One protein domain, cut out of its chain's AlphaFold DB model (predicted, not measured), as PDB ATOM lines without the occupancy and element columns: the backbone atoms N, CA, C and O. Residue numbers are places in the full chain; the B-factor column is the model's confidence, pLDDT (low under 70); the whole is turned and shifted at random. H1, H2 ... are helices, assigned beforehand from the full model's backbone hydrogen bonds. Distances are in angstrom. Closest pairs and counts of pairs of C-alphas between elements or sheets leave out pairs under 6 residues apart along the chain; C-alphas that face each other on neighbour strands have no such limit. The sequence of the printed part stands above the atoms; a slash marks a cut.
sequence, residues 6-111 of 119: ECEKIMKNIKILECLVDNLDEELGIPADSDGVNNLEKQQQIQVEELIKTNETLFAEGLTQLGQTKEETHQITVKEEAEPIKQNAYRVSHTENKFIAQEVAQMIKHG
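This is residues 6 to 111 of the 119 residues of an uncharacterized protein of Gigaspora rosea (UniProt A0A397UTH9). What does the model look like at first sight? It is an open, loose string of three separate helices, with H1 and H2 towards one end of the longest axis and H3 towards the other, and no two of them packed together. Between H2 and H3 a long stretch without a named element, residues 55 to 93, swings out in a wide loop, its residues 68 to 91 standing free. What is it made of? The printed part has 106 residues, with three named helices in the order H1, H2, H3 and no named strand; it is all helix by class, though under half of the residues, 52, are in named elements. How spread out is it? It is extended, with a radius of gyration of the C-alphas of 24.2 A and spans of 57 by 47 by 39 A.

Where is H1? H1 is residues 6 to 28, 33.1 A from C-alpha 6 at (-5.930, -16.642, 0.223) to C-alpha 28. Where are the others? H2 is residues 42 to 54, 18.1 A long, beginning at C-alpha 42 at (1.602, -56.080, -24.614). H3 is residues 94 to 109, 22.7 A long, ending at C-alpha 109 at (-9.965, -22.600, -47.849).

Does any helix touch another? H1 and H2, H2 and H3, and H1 and H3 are apart, with no C-alpha of the one within 8 A of the other. Are the backbones well formed? In H1, H2 and H3 every O i to N i+4 pair is within hydrogen-bond range.

How large is it? The two C-alphas farthest apart, those of Lys 42 and Glu 81, are 63.6 A apart. Are there cuts or long links? The printed part has no cut; the links H1 to H2, 13 residues, and H2 to H3, 39 residues, are long. Where is confidence low? The pLDDT is under 70 at residues 6 to 7, 17 to 39, 64 and 67.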
ATOM      1  N   GLU A   6      -6.003 -16.012   1.548       68.31
ATOM      2  CA  GLU A   6      -5.930 -16.642   0.223       68.31
ATOM      3  C   GLU A   6      -5.078 -17.911   0.228       68.31
ATOM      4  O   GLU A   6      -5.472 -18.901  -0.382       68.31
ATOM      5  N   CYS A   7      -3.960 -17.934   0.960       66.50
ATOM      6  CA  CYS A   7      -3.123 -19.126   1.081       66.50
ATOM      7  C   CYS A   7      -3.881 -20.278   1.750       66.50
ATOM      8  O   CYS A   7      -3.769 -21.411   1.297       66.50
ATOM      9  N   GLU A   8      -4.719 -20.011   2.756       73.50
ATOM     10  CA  GLU A   8      -5.559 -21.056   3.358       73.50
ATOM     11  C   GLU A   8      -6.593 -21.629   2.386       73.50
ATOM     12  O   GLU A   8      -6.852 -22.835   2.385       73.50
ATOM     13  N   LYS A   9      -7.184 -20.779   1.540       71.38
ATOM     14  CA  LYS A   9      -8.126 -21.217   0.502       71.38
ATOM     15  C   LYS A   9      -7.423 -22.044  -0.566       71.38
ATOM     16  O   LYS A   9      -7.943 -23.083  -0.955       71.38
ATOM     17  N   ILE A  10      -6.232 -21.622  -0.991       74.50
ATOM     18  CA  ILE A  10      -5.403 -22.368  -1.943       74.50
ATOM     19  C   ILE A  10      -5.043 -23.740  -1.362       74.50
ATOM     20  O   ILE A  10      -5.260 -24.747  -2.025       74.50
ATOM     21  N   MET A  11      -4.602 -23.802  -0.103       73.25
ATOM     22  CA  MET A  11      -4.272 -25.062   0.574       73.25
ATOM     23  C   MET A  11      -5.481 -25.998   0.699       73.25
ATOM     24  O   MET A  11      -5.358 -27.198   0.473       73.25
ATOM     25  N   LYS A  12      -6.668 -25.464   1.019       73.88
ATOM     26  CA  LYS A  12      -7.908 -26.257   1.051       73.88
ATOM     27  C   LYS A  12      -8.288 -26.779  -0.333       73.88
ATOM     28  O   LYS A  12      -8.671 -27.936  -0.443       73.88
ATOM     29  N   ASN A  13      -8.155 -25.959  -1.373       71.12
ATOM     30  CA  ASN A  13      -8.478 -26.358  -2.741       71.12
ATOM     31  C   ASN A  13      -7.507 -27.419  -3.276       71.12
ATOM     32  O   ASN A  13      -7.959 -28.373  -3.898       71.12
ATOM     33  N   ILE A  14      -6.206 -27.294  -2.987       74.38
ATOM     34  CA  ILE A  14      -5.201 -28.319  -3.315       74.38
ATOM     35  C   ILE A  14      -5.570 -29.641  -2.645       74.38
ATOM     36  O   ILE A  14      -5.633 -30.667  -3.307       74.38
ATOM     37  N   LYS A  15      -5.933 -29.599  -1.360       74.75
ATOM     38  CA  LYS A  15      -6.310 -30.797  -0.606       74.75
ATOM     39  C   LYS A  15      -7.586 -31.471  -1.123       74.75
ATOM     40  O   LYS A  15      -7.699 -32.689  -1.094       74.75
ATOM     41  N   ILE A  16      -8.556 -30.685  -1.598       72.75
ATOM     42  CA  ILE A  16      -9.766 -31.212  -2.247       72.75
ATOM     43  C   ILE A  16      -9.411 -31.876  -3.583       72.75
ATOM     44  O   ILE A  16      -9.949 -32.937  -3.886       72.75
ATOM     45  N   LEU A  17      -8.511 -31.273  -4.366       68.56
ATOM     46  CA  LEU A  17      -8.048 -31.840  -5.633       68.56
ATOM     47  C   LEU A  17      -7.293 -33.157  -5.428       68.56
ATOM     48  O   LEU A  17      -7.577 -34.105  -6.146       68.56
ATOM     49  N   GLU A  18      -6.406 -33.237  -4.433       66.56
ATOM     50  CA  GLU A  18      -5.701 -34.476  -4.067       66.56
ATOM     51  C   GLU A  18      -6.693 -35.600  -3.741       66.56
ATOM     52  O   GLU A  18      -6.655 -36.651  -4.367       66.56
ATOM     53  N   CYS A  19      -7.679 -35.341  -2.872       60.69
ATOM     54  CA  CYS A  19      -8.695 -36.347  -2.561       60.69
ATOM     55  C   CYS A  19      -9.536 -36.750  -3.782       60.69
ATOM     56  O   CYS A  19      -9.929 -37.905  -3.889       60.69
ATOM     57  N   LEU A  20      -9.869 -35.826  -4.688       60.97
ATOM     58  CA  LEU A  20     -10.638 -36.171  -5.888       60.97
ATOM     59  C   LEU A  20      -9.839 -37.070  -6.839       60.97
ATOM     60  O   LEU A  20     -10.433 -37.959  -7.438       60.97
ATOM     61  N   VAL A  21      -8.525 -36.856  -6.951       61.69
ATOM     62  CA  VAL A  21      -7.624 -37.706  -7.746       61.69
ATOM     63  C   VAL A  21      -7.517 -39.100  -7.125       61.69
ATOM     64  O   VAL A  21      -7.742 -40.080  -7.830       61.69
ATOM     65  N   ASP A  22      -7.324 -39.190  -5.807       56.50
ATOM     66  CA  ASP A  22      -7.221 -40.476  -5.102       56.50
ATOM     67  C   ASP A  22      -8.498 -41.331  -5.248       56.50
ATOM     68  O   ASP A  22      -8.430 -42.542  -5.455       56.50
ATOM     69  N   ASN A  23      -9.682 -40.704  -5.185       57.09
ATOM     70  CA  ASN A  23     -10.962 -41.409  -5.354       57.09
ATOM     71  C   ASN A  23     -11.222 -41.837  -6.813       57.09
ATOM     72  O   ASN A  23     -11.948 -42.801  -7.049       57.09
ATOM     73  N   LEU A  24     -10.645 -41.131  -7.792       55.28
ATOM     74  CA  LEU A  24     -10.740 -41.481  -9.214       55.28
ATOM     75  C   LEU A  24      -9.889 -42.712  -9.544       55.28
ATOM     76  O   LEU A  24     -10.334 -43.579 -10.297       55.28
ATOM     77  N   ASP A  25      -8.700 -42.819  -8.953       54.28
ATOM     78  CA  ASP A  25      -7.808 -43.965  -9.144       54.28
ATOM     79  C   ASP A  25      -8.385 -45.251  -8.527       54.28
ATOM     80  O   ASP A  25      -8.262 -46.332  -9.110       54.28
ATOM     81  N   GLU A  26      -9.092 -45.138  -7.396       56.72
ATOM     82  CA  GLU A  26      -9.756 -46.263  -6.724       56.72
ATOM     83  C   GLU A  26     -10.992 -46.767  -7.500       56.72
ATOM     84  O   GLU A  26     -11.183 -47.978  -7.636       56.72
ATOM     85  N   GLU A  27     -11.792 -45.869  -8.097       58.59
ATOM     86  CA  GLU A  27     -12.909 -46.243  -8.985       58.59
ATOM     87  C   GLU A  27     -12.441 -46.862 -10.316       58.59
ATOM     88  O   GLU A  27     -13.149 -47.687 -10.900       58.59
ATOM     89  N   LEU A  28     -11.246 -46.494 -10.793       56.22
ATOM     90  CA  LEU A  28     -10.663 -46.983 -12.048       56.22
ATOM     91  C   LEU A  28      -9.691 -48.162 -11.865       56.22
ATOM     92  O   LEU A  28      -9.245 -48.741 -12.858       56.22
ATOM     93  N   GLY A  29      -9.389 -48.557 -10.622       53.75
ATOM     94  CA  GLY A  29      -8.506 -49.682 -10.302       53.75
ATOM     95  C   GLY A  29      -7.040 -49.453 -10.680       53.75
ATOM     96  O   GLY A  29      -6.348 -50.406 -11.046       53.75
ATOM     97  N   ILE A  30      -6.567 -48.206 -10.630       56.16
ATOM     98  CA  ILE A  30      -5.189 -47.842 -10.973       56.16
ATOM     99  C   ILE A  30      -4.335 -47.966  -9.699       56.16
ATOM    100  O   ILE A  30      -4.613 -47.283  -8.715       56.16
ATOM    101  N   PRO A  31      -3.324 -48.853  -9.653       52.91
ATOM    102  CA  PRO A  31      -2.531 -49.044  -8.444       52.91
ATOM    103  C   PRO A  31      -1.713 -47.788  -8.123       52.91
ATOM    104  O   PRO A  31      -0.913 -47.329  -8.942       52.91
ATOM    105  N   ALA A  32      -1.901 -47.276  -6.904       51.78
ATOM    106  CA  ALA A  32      -1.036 -46.280  -6.292       51.78
ATOM    107  C   ALA A  32       0.390 -46.846  -6.212       51.78
ATOM    108  O   ALA A  32       0.580 -47.983  -5.783       51.78
ATOM    109  N   ASP A  33       1.364 -46.047  -6.638       53.66
ATOM    110  CA  ASP A  33       2.795 -46.357  -6.739       53.66
ATOM    111  C   ASP A  33       3.223 -46.992  -8.075       53.66
ATOM    112  O   ASP A  33       3.558 -48.174  -8.179       53.66
ATOM    113  N   SER A  34       3.371 -46.158  -9.108       46.94
ATOM    114  CA  SER A  34       4.480 -46.379 -10.037       46.94
ATOM    115  C   SER A  34       5.113 -45.061 -10.481       46.94
ATOM    116  O   SER A  34       4.519 -44.261 -11.202       46.94
ATOM    117  N   ASP A  35       6.384 -44.889 -10.122       47.91
ATOM    118  CA  ASP A  35       7.382 -44.177 -10.929       47.91
ATOM    119  C   ASP A  35       7.562 -44.915 -12.280       47.91
ATOM    120  O   ASP A  35       8.630 -45.424 -12.616       47.91
ATOM    121  N   GLY A  36       6.471 -45.059 -13.034       46.56
ATOM    122  CA  GLY A  36       6.310 -45.996 -14.141       46.56
ATOM    123  C   GLY A  36       5.707 -45.314 -15.354       46.56
ATOM    124  O   GLY A  36       4.735 -45.789 -15.936       46.56
ATOM    125  N   VAL A  37       6.293 -44.192 -15.768       52.56
ATOM    126  CA  VAL A  37       6.066 -43.698 -17.124       52.56
ATOM    127  C   VAL A  37       6.512 -44.810 -18.089       52.56
ATOM    128  O   VAL A  37       7.691 -45.155 -18.145       52.56
ATOM    129  N   ASN A  38       5.562 -45.322 -18.874       55.38
ATOM    130  CA  ASN A  38       5.753 -46.147 -20.073       55.38
ATOM    131  C   ASN A  38       6.080 -47.633 -19.876       55.38
ATOM    132  O   ASN A  38       7.191 -48.050 -20.183       55.38
ATOM    133  N   ASN A  39       5.100 -48.473 -19.540       62.84
ATOM    134  CA  ASN A  39       4.940 -49.742 -20.265       62.84
ATOM    135  C   ASN A  39       3.557 -50.333 -19.997       62.84
ATOM    136  O   ASN A  39       3.362 -51.093 -19.056       62.84
ATOM    137  N   LEU A  40       2.606 -50.009 -20.874       73.31
ATOM    138  CA  LEU A  40       1.414 -50.836 -21.041       73.31
ATOM    139  C   LEU A  40       1.866 -52.278 -21.304       73.31
ATOM    140  O   LEU A  40       2.787 -52.498 -22.100       73.31
ATOM    141  N   GLU A  41       1.233 -53.262 -20.676       81.06
ATOM    142  CA  GLU A  41       1.476 -54.658 -21.027       81.06
ATOM    143  C   GLU A  41       1.144 -54.882 -22.507       81.06
ATOM    144  O   GLU A  41       0.269 -54.220 -23.067       81.06
ATOM    145  N   LYS A  42       1.807 -55.840 -23.170       79.06
ATOM    146  CA  LYS A  42       1.602 -56.080 -24.614       79.06
ATOM    147  C   LYS A  42       0.126 -56.259 -24.979       79.06
ATOM    148  O   LYS A  42      -0.296 -55.805 -26.034       79.06
ATOM    149  N   GLN A  43      -0.657 -56.898 -24.109       76.94
ATOM    150  CA  GLN A  43      -2.095 -57.070 -24.319       76.94
ATOM    151  C   GLN A  43      -2.868 -55.750 -24.207       76.94
ATOM    152  O   GLN A  43      -3.740 -55.495 -25.029       76.94
ATOM    153  N   GLN A  44      -2.516 -54.889 -23.254       79.12
ATOM    154  CA  GLN A  44      -3.122 -53.566 -23.096       79.12
ATOM    155  C   GLN A  44      -2.752 -52.639 -24.262       79.12
ATOM    156  O   GLN A  44      -3.605 -51.912 -24.755       79.12
ATOM    157  N   GLN A  45      -1.511 -52.706 -24.763       82.19
ATOM    158  CA  GLN A  45      -1.092 -51.975 -25.970       82.19
ATOM    159  C   GLN A  45      -1.938 -52.369 -27.180       82.19
ATOM    160  O   GLN A  45      -2.444 -51.499 -27.881       82.19
ATOM    161  N   ILE A  46      -2.136 -53.675 -27.385       86.12
ATOM    162  CA  ILE A  46      -2.973 -54.193 -28.472       86.12
ATOM    163  C   ILE A  46      -4.411 -53.686 -28.327       86.12
ATOM    164  O   ILE A  46      -4.973 -53.190 -29.297       86.12
ATOM    165  N   GLN A  47      -4.983 -53.736 -27.122       87.38
ATOM    166  CA  GLN A  47      -6.343 -53.247 -26.868       87.38
ATOM    167  C   GLN A  47      -6.488 -51.745 -27.139       87.38
ATOM    168  O   GLN A  47      -7.474 -51.319 -27.736       87.38
ATOM    169  N   VAL A  48      -5.507 -50.936 -26.734       85.94
ATOM    170  CA  VAL A  48      -5.508 -49.488 -26.986       85.94
ATOM    171  C   VAL A  48      -5.353 -49.193 -28.478       85.94
ATOM    172  O   VAL A  48      -6.086 -48.367 -29.015       85.94
ATOM    173  N   GLU A  49      -4.450 -49.885 -29.173       87.00
ATOM    174  CA  GLU A  49      -4.304 -49.742 -30.622       87.00
ATOM    175  C   GLU A  49      -5.579 -50.136 -31.372       87.00
ATOM    176  O   GLU A  49      -5.979 -49.441 -32.305       87.00
ATOM    177  N   GLU A  50      -6.221 -51.238 -30.981       90.06
ATOM    178  CA  GLU A  50      -7.499 -51.667 -31.550       90.06
ATOM    179  C   GLU A  50      -8.595 -50.639 -31.284       90.06
ATOM    180  O   GLU A  50      -9.360 -50.321 -32.193       90.06
ATOM    181  N   LEU A  51      -8.648 -50.067 -30.080       89.50
ATOM    182  CA  LEU A  51      -9.618 -49.036 -29.728       89.50
ATOM    183  C   LEU A  51      -9.432 -47.772 -30.575       89.50
ATOM    184  O   LEU A  51     -10.410 -47.255 -31.113       89.50
ATOM    185  N   ILE A  52      -8.193 -47.297 -30.724       88.31
ATOM    186  CA  ILE A  52      -7.878 -46.112 -31.531       88.31
ATOM    187  C   ILE A  52      -8.210 -46.375 -33.001       88.31
ATOM    188  O   ILE A  52      -8.912 -45.572 -33.605       88.31
ATOM    189  N   LYS A  53      -7.788 -47.516 -33.563       86.94
ATOM    190  CA  LYS A  53      -8.081 -47.889 -34.960       86.94
ATOM    191  C   LYS A  53      -9.580 -48.037 -35.212       86.94
ATOM    192  O   LYS A  53     -10.089 -47.573 -36.223       86.94
ATOM    193  N   THR A  54     -10.309 -48.650 -34.279       91.50
ATOM    194  CA  THR A  54     -11.766 -48.827 -34.396       91.50
ATOM    195  C   THR A  54     -12.496 -47.484 -34.406       91.50
ATOM    196  O   THR A  54     -13.517 -47.338 -35.074       91.50
ATOM    197  N   ASN A  55     -11.962 -46.495 -33.691       86.75
ATOM    198  CA  ASN A  55     -12.573 -45.183 -33.512       86.75
ATOM    199  C   ASN A  55     -11.837 -44.071 -34.271       86.75
ATOM    200  O   ASN A  55     -12.064 -42.902 -33.984       86.75
ATOM    201  N   GLU A  56     -10.988 -44.406 -35.246       83.44
ATOM    202  CA  GLU A  56     -10.139 -43.448 -35.973       83.44
ATOM    203  C   GLU A  56     -10.965 -42.298 -36.567       83.44
ATOM    204  O   GLU A  56     -10.601 -41.133 -36.461       83.44
ATOM    205  N   THR A  57     -12.156 -42.617 -37.076       80.00
ATOM    206  CA  THR A  57     -13.099 -41.644 -37.656       80.00
ATOM    207  C   THR A  57     -13.733 -40.672 -36.653       80.00
ATOM    208  O   THR A  57     -14.326 -39.681 -37.074       80.00
ATOM    209  N   LEU A  58     -13.634 -40.936 -35.344       80.81
ATOM    210  CA  LEU A  58     -14.117 -40.037 -34.291       80.81
ATOM    211  C   LEU A  58     -13.112 -38.924 -33.972       80.81
ATOM    212  O   LEU A  58     -13.478 -37.937 -33.334       80.81
ATOM    213  N   PHE A  59     -11.857 -39.073 -34.401       82.12
ATOM    214  CA  PHE A  59     -10.799 -38.108 -34.145       82.12
ATOM    215  C   PHE A  59     -10.550 -37.254 -35.387       82.12
ATOM    216  O   PHE A  59     -10.389 -37.762 -36.492       82.12
ATOM    217  N   ALA A  60     -10.503 -35.937 -35.200       82.44
ATOM    218  CA  ALA A  60     -10.102 -35.020 -36.254       82.44
ATOM    219  C   ALA A  60      -8.581 -34.813 -36.208       82.44
ATOM    220  O   ALA A  60      -8.043 -34.296 -35.232       82.44
ATOM    221  N   GLU A  61      -7.892 -35.160 -37.289       80.31
ATOM    222  CA  GLU A  61      -6.461 -34.909 -37.504       80.31
ATOM    223  C   GLU A  61      -6.185 -33.473 -37.977       80.31
ATOM    224  O   GLU A  61      -5.046 -33.006 -37.982       80.31
ATOM    225  N   GLY A  62      -7.228 -32.749 -38.392       76.69
ATOM    226  CA  GLY A  62      -7.106 -31.378 -38.868       76.69
ATOM    227  C   GLY A  62      -8.439 -30.720 -39.212       76.69
ATOM    228  O   GLY A  62      -9.509 -31.318 -39.105       76.69
ATOM    229  N   LEU A  63      -8.363 -29.466 -39.670       74.19
ATOM    230  CA  LEU A  63      -9.532 -28.617 -39.943       74.19
ATOM    231  C   LEU A  63     -10.510 -29.213 -40.972       74.19
ATOM    232  O   LEU A  63     -11.701 -28.934 -40.905       74.19
ATOM    233  N   THR A  64     -10.033 -30.047 -41.902       69.62
ATOM    234  CA  THR A  64     -10.864 -30.749 -42.902       69.62
ATOM    235  C   THR A  64     -11.785 -31.809 -42.309       69.62
ATOM    236  O   THR A  64     -12.754 -32.190 -42.956       69.62
ATOM    237  N   GLN A  65     -11.446 -32.330 -41.129       72.62
ATOM    238  CA  GLN A  65     -12.170 -33.409 -40.453       72.62
ATOM    239  C   GLN A  65     -13.002 -32.892 -39.273       72.62
ATOM    240  O   GLN A  65     -13.613 -33.682 -38.558       72.62
ATOM    241  N   LEU A  66     -13.058 -31.570 -39.069       70.00
ATOM    242  CA  LEU A  66     -14.029 -30.983 -38.154       70.00
ATOM    243  C   LEU A  66     -15.434 -31.357 -38.640       70.00
ATOM    244  O   LEU A  66     -15.815 -31.049 -39.770       70.00
ATOM    245  N   GLY A  67     -16.188 -32.052 -37.790       68.00
ATOM    246  CA  GLY A  67     -17.536 -32.498 -38.117       68.00
ATOM    247  C   GLY A  67     -18.431 -31.316 -38.495       68.00
ATOM    248  O   GLY A  67     -18.593 -30.376 -37.720       68.00
ATOM    249  N   GLN A  68     -19.028 -31.373 -39.685       72.06
ATOM    250  CA  GLN A  68     -20.063 -30.441 -40.124       72.06
ATOM    251  C   GLN A  68     -21.367 -31.216 -40.297       72.06
ATOM    252  O   GLN A  68     -21.418 -32.192 -41.042       72.06
ATOM    253  N   THR A  69     -22.434 -30.748 -39.654       76.81
ATOM    254  CA  THR A  69     -23.794 -31.207 -39.946       76.81
ATOM    255  C   THR A  69     -24.525 -30.159 -40.777       76.81
ATOM    256  O   THR A  69     -24.365 -28.957 -40.565       76.81
ATOM    257  N   LYS A  70     -25.303 -30.617 -41.760       77.31
ATOM    258  CA  LYS A  70     -26.243 -29.776 -42.523       77.31
ATOM    259  C   LYS A  70     -27.673 -29.897 -42.000       77.31
ATOM    260  O   LYS A  70     -28.565 -29.266 -42.557       77.31
ATOM    261  N   GLU A  71     -27.891 -30.739 -40.992       86.25
ATOM    262  CA  GLU A  71     -29.223 -31.069 -40.486       86.25
ATOM    263  C   GLU A  71     -29.823 -29.909 -39.695       86.25
ATOM    264  O   GLU A  71     -31.024 -29.681 -39.767       86.25
ATOM    265  N   GLU A  72     -28.981 -29.127 -39.016       84.25
ATOM    266  CA  GLU A  72     -29.420 -28.040 -38.149       84.25
ATOM    267  C   GLU A  72     -28.646 -26.753 -38.429       84.25
ATOM    268  O   GLU A  72     -27.433 -26.749 -38.640       84.25
ATOM    269  N   THR A  73     -29.361 -25.630 -38.408       87.50
ATOM    270  CA  THR A  73     -28.772 -24.287 -38.459       87.50
ATOM    271  C   THR A  73     -29.123 -23.566 -37.170       87.50
ATOM    272  O   THR A  73     -30.296 -23.356 -36.867       87.50
ATOM    273  N   HIS A  74     -28.107 -23.162 -36.412       90.00
ATOM    274  CA  HIS A  74     -28.322 -22.468 -35.151       90.00
ATOM    275  C   HIS A  74     -28.764 -21.017 -35.387       90.00
ATOM    276  O   HIS A  74     -28.071 -20.250 -36.058       90.00
ATOM    277  N   GLN A  75     -29.905 -20.632 -34.812       93.69
ATOM    278  CA  GLN A  75     -30.357 -19.243 -34.770       93.69
ATOM    279  C   GLN A  75     -30.005 -18.629 -33.417       93.69
ATOM    280  O   GLN A  75     -30.344 -19.178 -32.371       93.69
ATOM    281  N   ILE A  76     -29.333 -17.478 -33.443       93.88
ATOM    282  CA  ILE A  76     -28.955 -16.741 -32.236       93.88
ATOM    283  C   ILE A  76     -30.024 -15.685 -31.959       93.88
ATOM    284  O   ILE A  76     -30.159 -14.722 -32.715       93.88
ATOM    285  N   THR A  77     -30.771 -15.852 -30.869       95.25
ATOM    286  CA  THR A  77     -31.778 -14.875 -30.432       95.25
ATOM    287  C   THR A  77     -31.113 -13.725 -29.680       95.25
ATOM    288  O   THR A  77     -30.404 -13.940 -28.697       95.25
ATOM    289  N   VAL A  78     -31.370 -12.494 -30.120       95.00
ATOM    290  CA  VAL A  78     -30.925 -11.260 -29.454       95.00
ATOM    291  C   VAL A  78     -32.099 -10.569 -28.753       95.00
ATOM    292  O   VAL A  78     -33.258 -10.886 -29.012       95.00
ATOM    293  N   LYS A  79     -31.808  -9.633 -27.842       96.19
ATOM    294  CA  LYS A  79     -32.845  -8.793 -27.220       96.19
ATOM    295  C   LYS A  79     -33.506  -7.910 -28.284       96.19
ATOM    296  O   LYS A  79     -32.820  -7.464 -29.197       96.19
ATOM    297  N   GLU A  80     -34.795  -7.616 -28.126       93.06
ATOM    298  CA  GLU A  80     -35.583  -6.857 -29.116       93.06
ATOM    299  C   GLU A  80     -34.999  -5.471 -29.435       93.06
ATOM    300  O   GLU A  80     -35.033  -5.036 -30.580       93.06
ATOM    301  N   GLU A  81     -34.408  -4.802 -28.445       94.94
ATOM    302  CA  GLU A  81     -33.827  -3.458 -28.580       94.94
ATOM    303  C   GLU A  81     -32.319  -3.475 -28.910       94.94
ATOM    304  O   GLU A  81     -31.646  -2.449 -28.821       94.94
ATOM    305  N   ALA A  82     -31.739  -4.639 -29.224       94.25
ATOM    306  CA  ALA A  82     -30.310  -4.741 -29.507       94.25
ATOM    307  C   ALA A  82     -29.980  -4.252 -30.926       94.25
ATOM    308  O   ALA A  82     -30.411  -4.841 -31.916       94.25
ATOM    309  N   GLU A  83     -29.143  -3.219 -31.022       94.62
ATOM    310  CA  GLU A  83     -28.597  -2.729 -32.290       94.62
ATOM    311  C   GLU A  83     -27.195  -3.312 -32.570       94.62
ATOM    312  O   GLU A  83     -26.448  -3.605 -31.629       94.62
ATOM    313  N   PRO A  84     -26.796  -3.477 -33.850       95.19
ATOM    314  CA  PRO A  84     -25.442  -3.892 -34.203       95.19
ATOM    315  C   PRO A  84     -24.381  -2.931 -33.658       95.19
ATOM    316  O   PRO A  84     -24.494  -1.712 -33.786       95.19
ATOM    317  N   ILE A  85     -23.311  -3.488 -33.092       94.44
ATOM    318  CA  ILE A  85     -22.203  -2.706 -32.539       94.44
ATOM    319  C   ILE A  85     -20.985  -2.865 -33.442       94.44
ATOM    320  O   ILE A  85     -20.315  -3.898 -33.432       94.44
ATOM    321  N   LYS A  86     -20.650  -1.803 -34.176       95.06
ATOM    322  CA  LYS A  86     -19.430  -1.751 -34.980       95.06
ATOM    323  C   LYS A  86     -18.227  -1.362 -34.126       95.06
ATOM    324  O   LYS A  86     -18.193  -0.282 -33.536       95.06
ATOM    325  N   GLN A  87     -17.207  -2.214 -34.112       94.44
ATOM    326  CA  GLN A  87     -15.941  -1.957 -33.426       94.44
ATOM    327  C   GLN A  87     -14.766  -1.979 -34.407       94.44
ATOM    328  O   GLN A  87     -14.752  -2.740 -35.374       94.44
ATOM    329  N   ASN A  88     -13.772  -1.123 -34.163       95.00
ATOM    330  CA  ASN A  88     -12.548  -1.096 -34.960       95.00
ATOM    331  C   ASN A  88     -11.635  -2.261 -34.569       95.00
ATOM    332  O   ASN A  88     -11.467  -2.547 -33.386       95.00
ATOM    333  N   ALA A  89     -10.988  -2.875 -35.561       94.38
ATOM    334  CA  ALA A  89      -9.973  -3.888 -35.310       94.38
ATOM    335  C   ALA A  89      -8.792  -3.303 -34.517       94.38
ATOM    336  O   ALA A  89      -8.339  -2.180 -34.772       94.38
ATOM    337  N   TYR A  90      -8.278  -4.080 -33.565       95.69
ATOM    338  CA  TYR A  90      -7.088  -3.706 -32.810       95.69
ATOM    339  C   TYR A  90      -5.848  -3.693 -33.702       95.69
ATOM    340  O   TYR A  90      -5.743  -4.424 -34.689       95.69
ATOM    341  N   ARG A  91      -4.877  -2.858 -33.330       96.12
ATOM    342  CA  ARG A  91      -3.562  -2.863 -33.973       96.12
ATOM    343  C   ARG A  91      -2.773  -4.067 -33.477       96.12
ATOM    344  O   ARG A  91      -2.667  -4.270 -32.272       96.12
ATOM    345  N   VAL A  92      -2.184  -4.799 -34.411       95.88
ATOM    346  CA  VAL A  92      -1.314  -5.949 -34.145       95.88
ATOM    347  C   VAL A  92       0.068  -5.700 -34.743       95.88
ATOM    348  O   VAL A  92       0.222  -4.870 -35.647       95.88
ATOM    349  N   SER A  93       1.087  -6.393 -34.239       97.38
ATOM    350  CA  SER A  93       2.433  -6.318 -34.810       97.38
ATOM    351  C   SER A  93       2.486  -6.950 -36.207       97.38
ATOM    352  O   SER A  93       1.602  -7.705 -36.616       97.38
ATOM    353  N   HIS A  94       3.550  -6.669 -36.964       96.56
ATOM    354  CA  HIS A  94       3.721  -7.248 -38.301       96.56
ATOM    355  C   HIS A  94       3.799  -8.783 -38.270       96.56
ATOM    356  O   HIS A  94       3.200  -9.452 -39.113       96.56
ATOM    357  N   THR A  95       4.509  -9.339 -37.285       96.94
ATOM    358  CA  THR A  95       4.664 -10.789 -37.112       96.94
ATOM    359  C   THR A  95       3.322 -11.461 -36.832       96.94
ATOM    360  O   THR A  95       2.986 -12.446 -37.486       96.94
ATOM    361  N   GLU A  96       2.528 -10.899 -35.920       96.69
ATOM    362  CA  GLU A  96       1.193 -11.413 -35.594       96.69
ATOM    363  C   GLU A  96       0.248 -11.298 -36.787       96.69
ATOM    364  O   GLU A  96      -0.455 -12.252 -37.105       96.69
ATOM    365  N   ASN A  97       0.275 -10.172 -37.505       96.50
ATOM    366  CA  ASN A  97      -0.575  -9.988 -38.678       96.50
ATOM    367  C   ASN A  97      -0.295 -11.040 -39.763       96.50
ATOM    368  O   ASN A  97      -1.215 -11.544 -40.400       96.50
ATOM    369  N   LYS A  98       0.980 -11.407 -39.958       97.38
ATOM    370  CA  LYS A  98       1.361 -12.454 -40.911       97.38
ATOM    371  C   LYS A  98       0.790 -13.815 -40.511       97.38
ATOM    372  O   LYS A  98       0.273 -14.518 -41.373       97.38
ATOM    373  N   PHE A  99       0.867 -14.159 -39.227       97.38
ATOM    374  CA  PHE A  99       0.283 -15.391 -38.700       97.38
ATOM    375  C   PHE A  99      -1.245 -15.399 -38.858       97.38
ATOM    376  O   PHE A  99      -1.797 -16.327 -39.441       97.38
ATOM    377  N   ILE A 100      -1.921 -14.320 -38.447       96.00
ATOM    378  CA  ILE A 100      -3.379 -14.171 -38.578       96.00
ATOM    379  C   ILE A 100      -3.813 -14.332 -40.038       96.00
ATOM    380  O   ILE A 100      -4.751 -15.070 -40.324       96.00
ATOM    381  N   ALA A 101      -3.117 -13.686 -40.976       95.81
ATOM    382  CA  ALA A 101      -3.438 -13.790 -42.395       95.81
ATOM    383  C   ALA A 101      -3.306 -15.229 -42.926       95.81
ATOM    384  O   ALA A 101      -4.122 -15.654 -43.745       95.81
ATOM    385  N   GLN A 102      -2.307 -15.986 -42.460       96.62
ATOM    386  CA  GLN A 102      -2.127 -17.390 -42.833       96.62
ATOM    387  C   GLN A 102      -3.267 -18.266 -42.304       96.62
ATOM    388  O   GLN A 102      -3.851 -19.027 -43.077       96.62
ATOM    389  N   GLU A 103      -3.634 -18.112 -41.032       95.31
ATOM    390  CA  GLU A 103      -4.728 -18.872 -40.416       95.31
ATOM    391  C   GLU A 103      -6.084 -18.541 -41.050       95.31
ATOM    392  O   GLU A 103      -6.850 -19.438 -41.402       95.31
ATOM    393  N   VAL A 104      -6.369 -17.257 -41.295       95.06
ATOM    394  CA  VAL A 104      -7.599 -16.832 -41.980       95.06
ATOM    395  C   VAL A 104      -7.674 -17.420 -43.388       95.06
ATOM    396  O   VAL A 104      -8.725 -17.925 -43.778       95.06
ATOM    397  N   ALA A 105      -6.568 -17.439 -44.138       95.19
ATOM    398  CA  ALA A 105      -6.537 -18.057 -45.462       95.19
ATOM    399  C   ALA A 105      -6.827 -19.569 -45.407       95.19
ATOM    400  O   ALA A 105      -7.560 -20.083 -46.254       95.19
ATOM    401  N   GLN A 106      -6.308 -20.279 -44.398       93.38
ATOM    402  CA  GLN A 106      -6.637 -21.690 -44.182       93.38
ATOM    403  C   GLN A 106      -8.118 -21.866 -43.838       93.38
ATOM    404  O   GLN A 106      -8.778 -22.715 -44.431       93.38
ATOM    405  N   MET A 107      -8.679 -21.057 -42.942       91.69
ATOM    406  CA  MET A 107     -10.098 -21.144 -42.579       91.69
ATOM    407  C   MET A 107     -11.030 -20.861 -43.766       91.69
ATOM    408  O   MET A 107     -12.032 -21.558 -43.924       91.69
ATOM    409  N   ILE A 108     -10.687 -19.893 -44.628       93.38
ATOM    410  CA  ILE A 108     -11.422 -19.619 -45.875       93.38
ATOM    411  C   ILE A 108     -11.360 -20.837 -46.802       93.38
ATOM    412  O   ILE A 108     -12.390 -21.285 -47.301       93.38
ATOM    413  N   LYS A 109     -10.164 -21.410 -47.005       91.38
ATOM    414  CA  LYS A 109      -9.965 -22.600 -47.849       91.38
ATOM    415  C   LYS A 109     -10.819 -23.788 -47.391       91.38
ATOM    416  O   LYS A 109     -11.313 -24.533 -48.231       91.38
ATOM    417  N   HIS A 110     -10.988 -23.957 -46.081       88.94
ATOM    418  CA  HIS A 110     -11.782 -25.037 -45.488       88.94
ATOM    419  C   HIS A 110     -13.269 -24.686 -45.306       88.94
ATOM    420  O   HIS A 110     -14.029 -25.513 -44.813       88.94
ATOM    421  N   GLY A 111     -13.707 -23.483 -45.697       88.31
ATOM    422  CA  GLY A 111     -15.109 -23.067 -45.606       88.31
ATOM    423  C   GLY A 111     -15.614 -22.795 -44.184       88.31
ATOM    424  O   GLY A 111     -16.824 -22.725 -43.982       88.31
TER     425      GLY A 111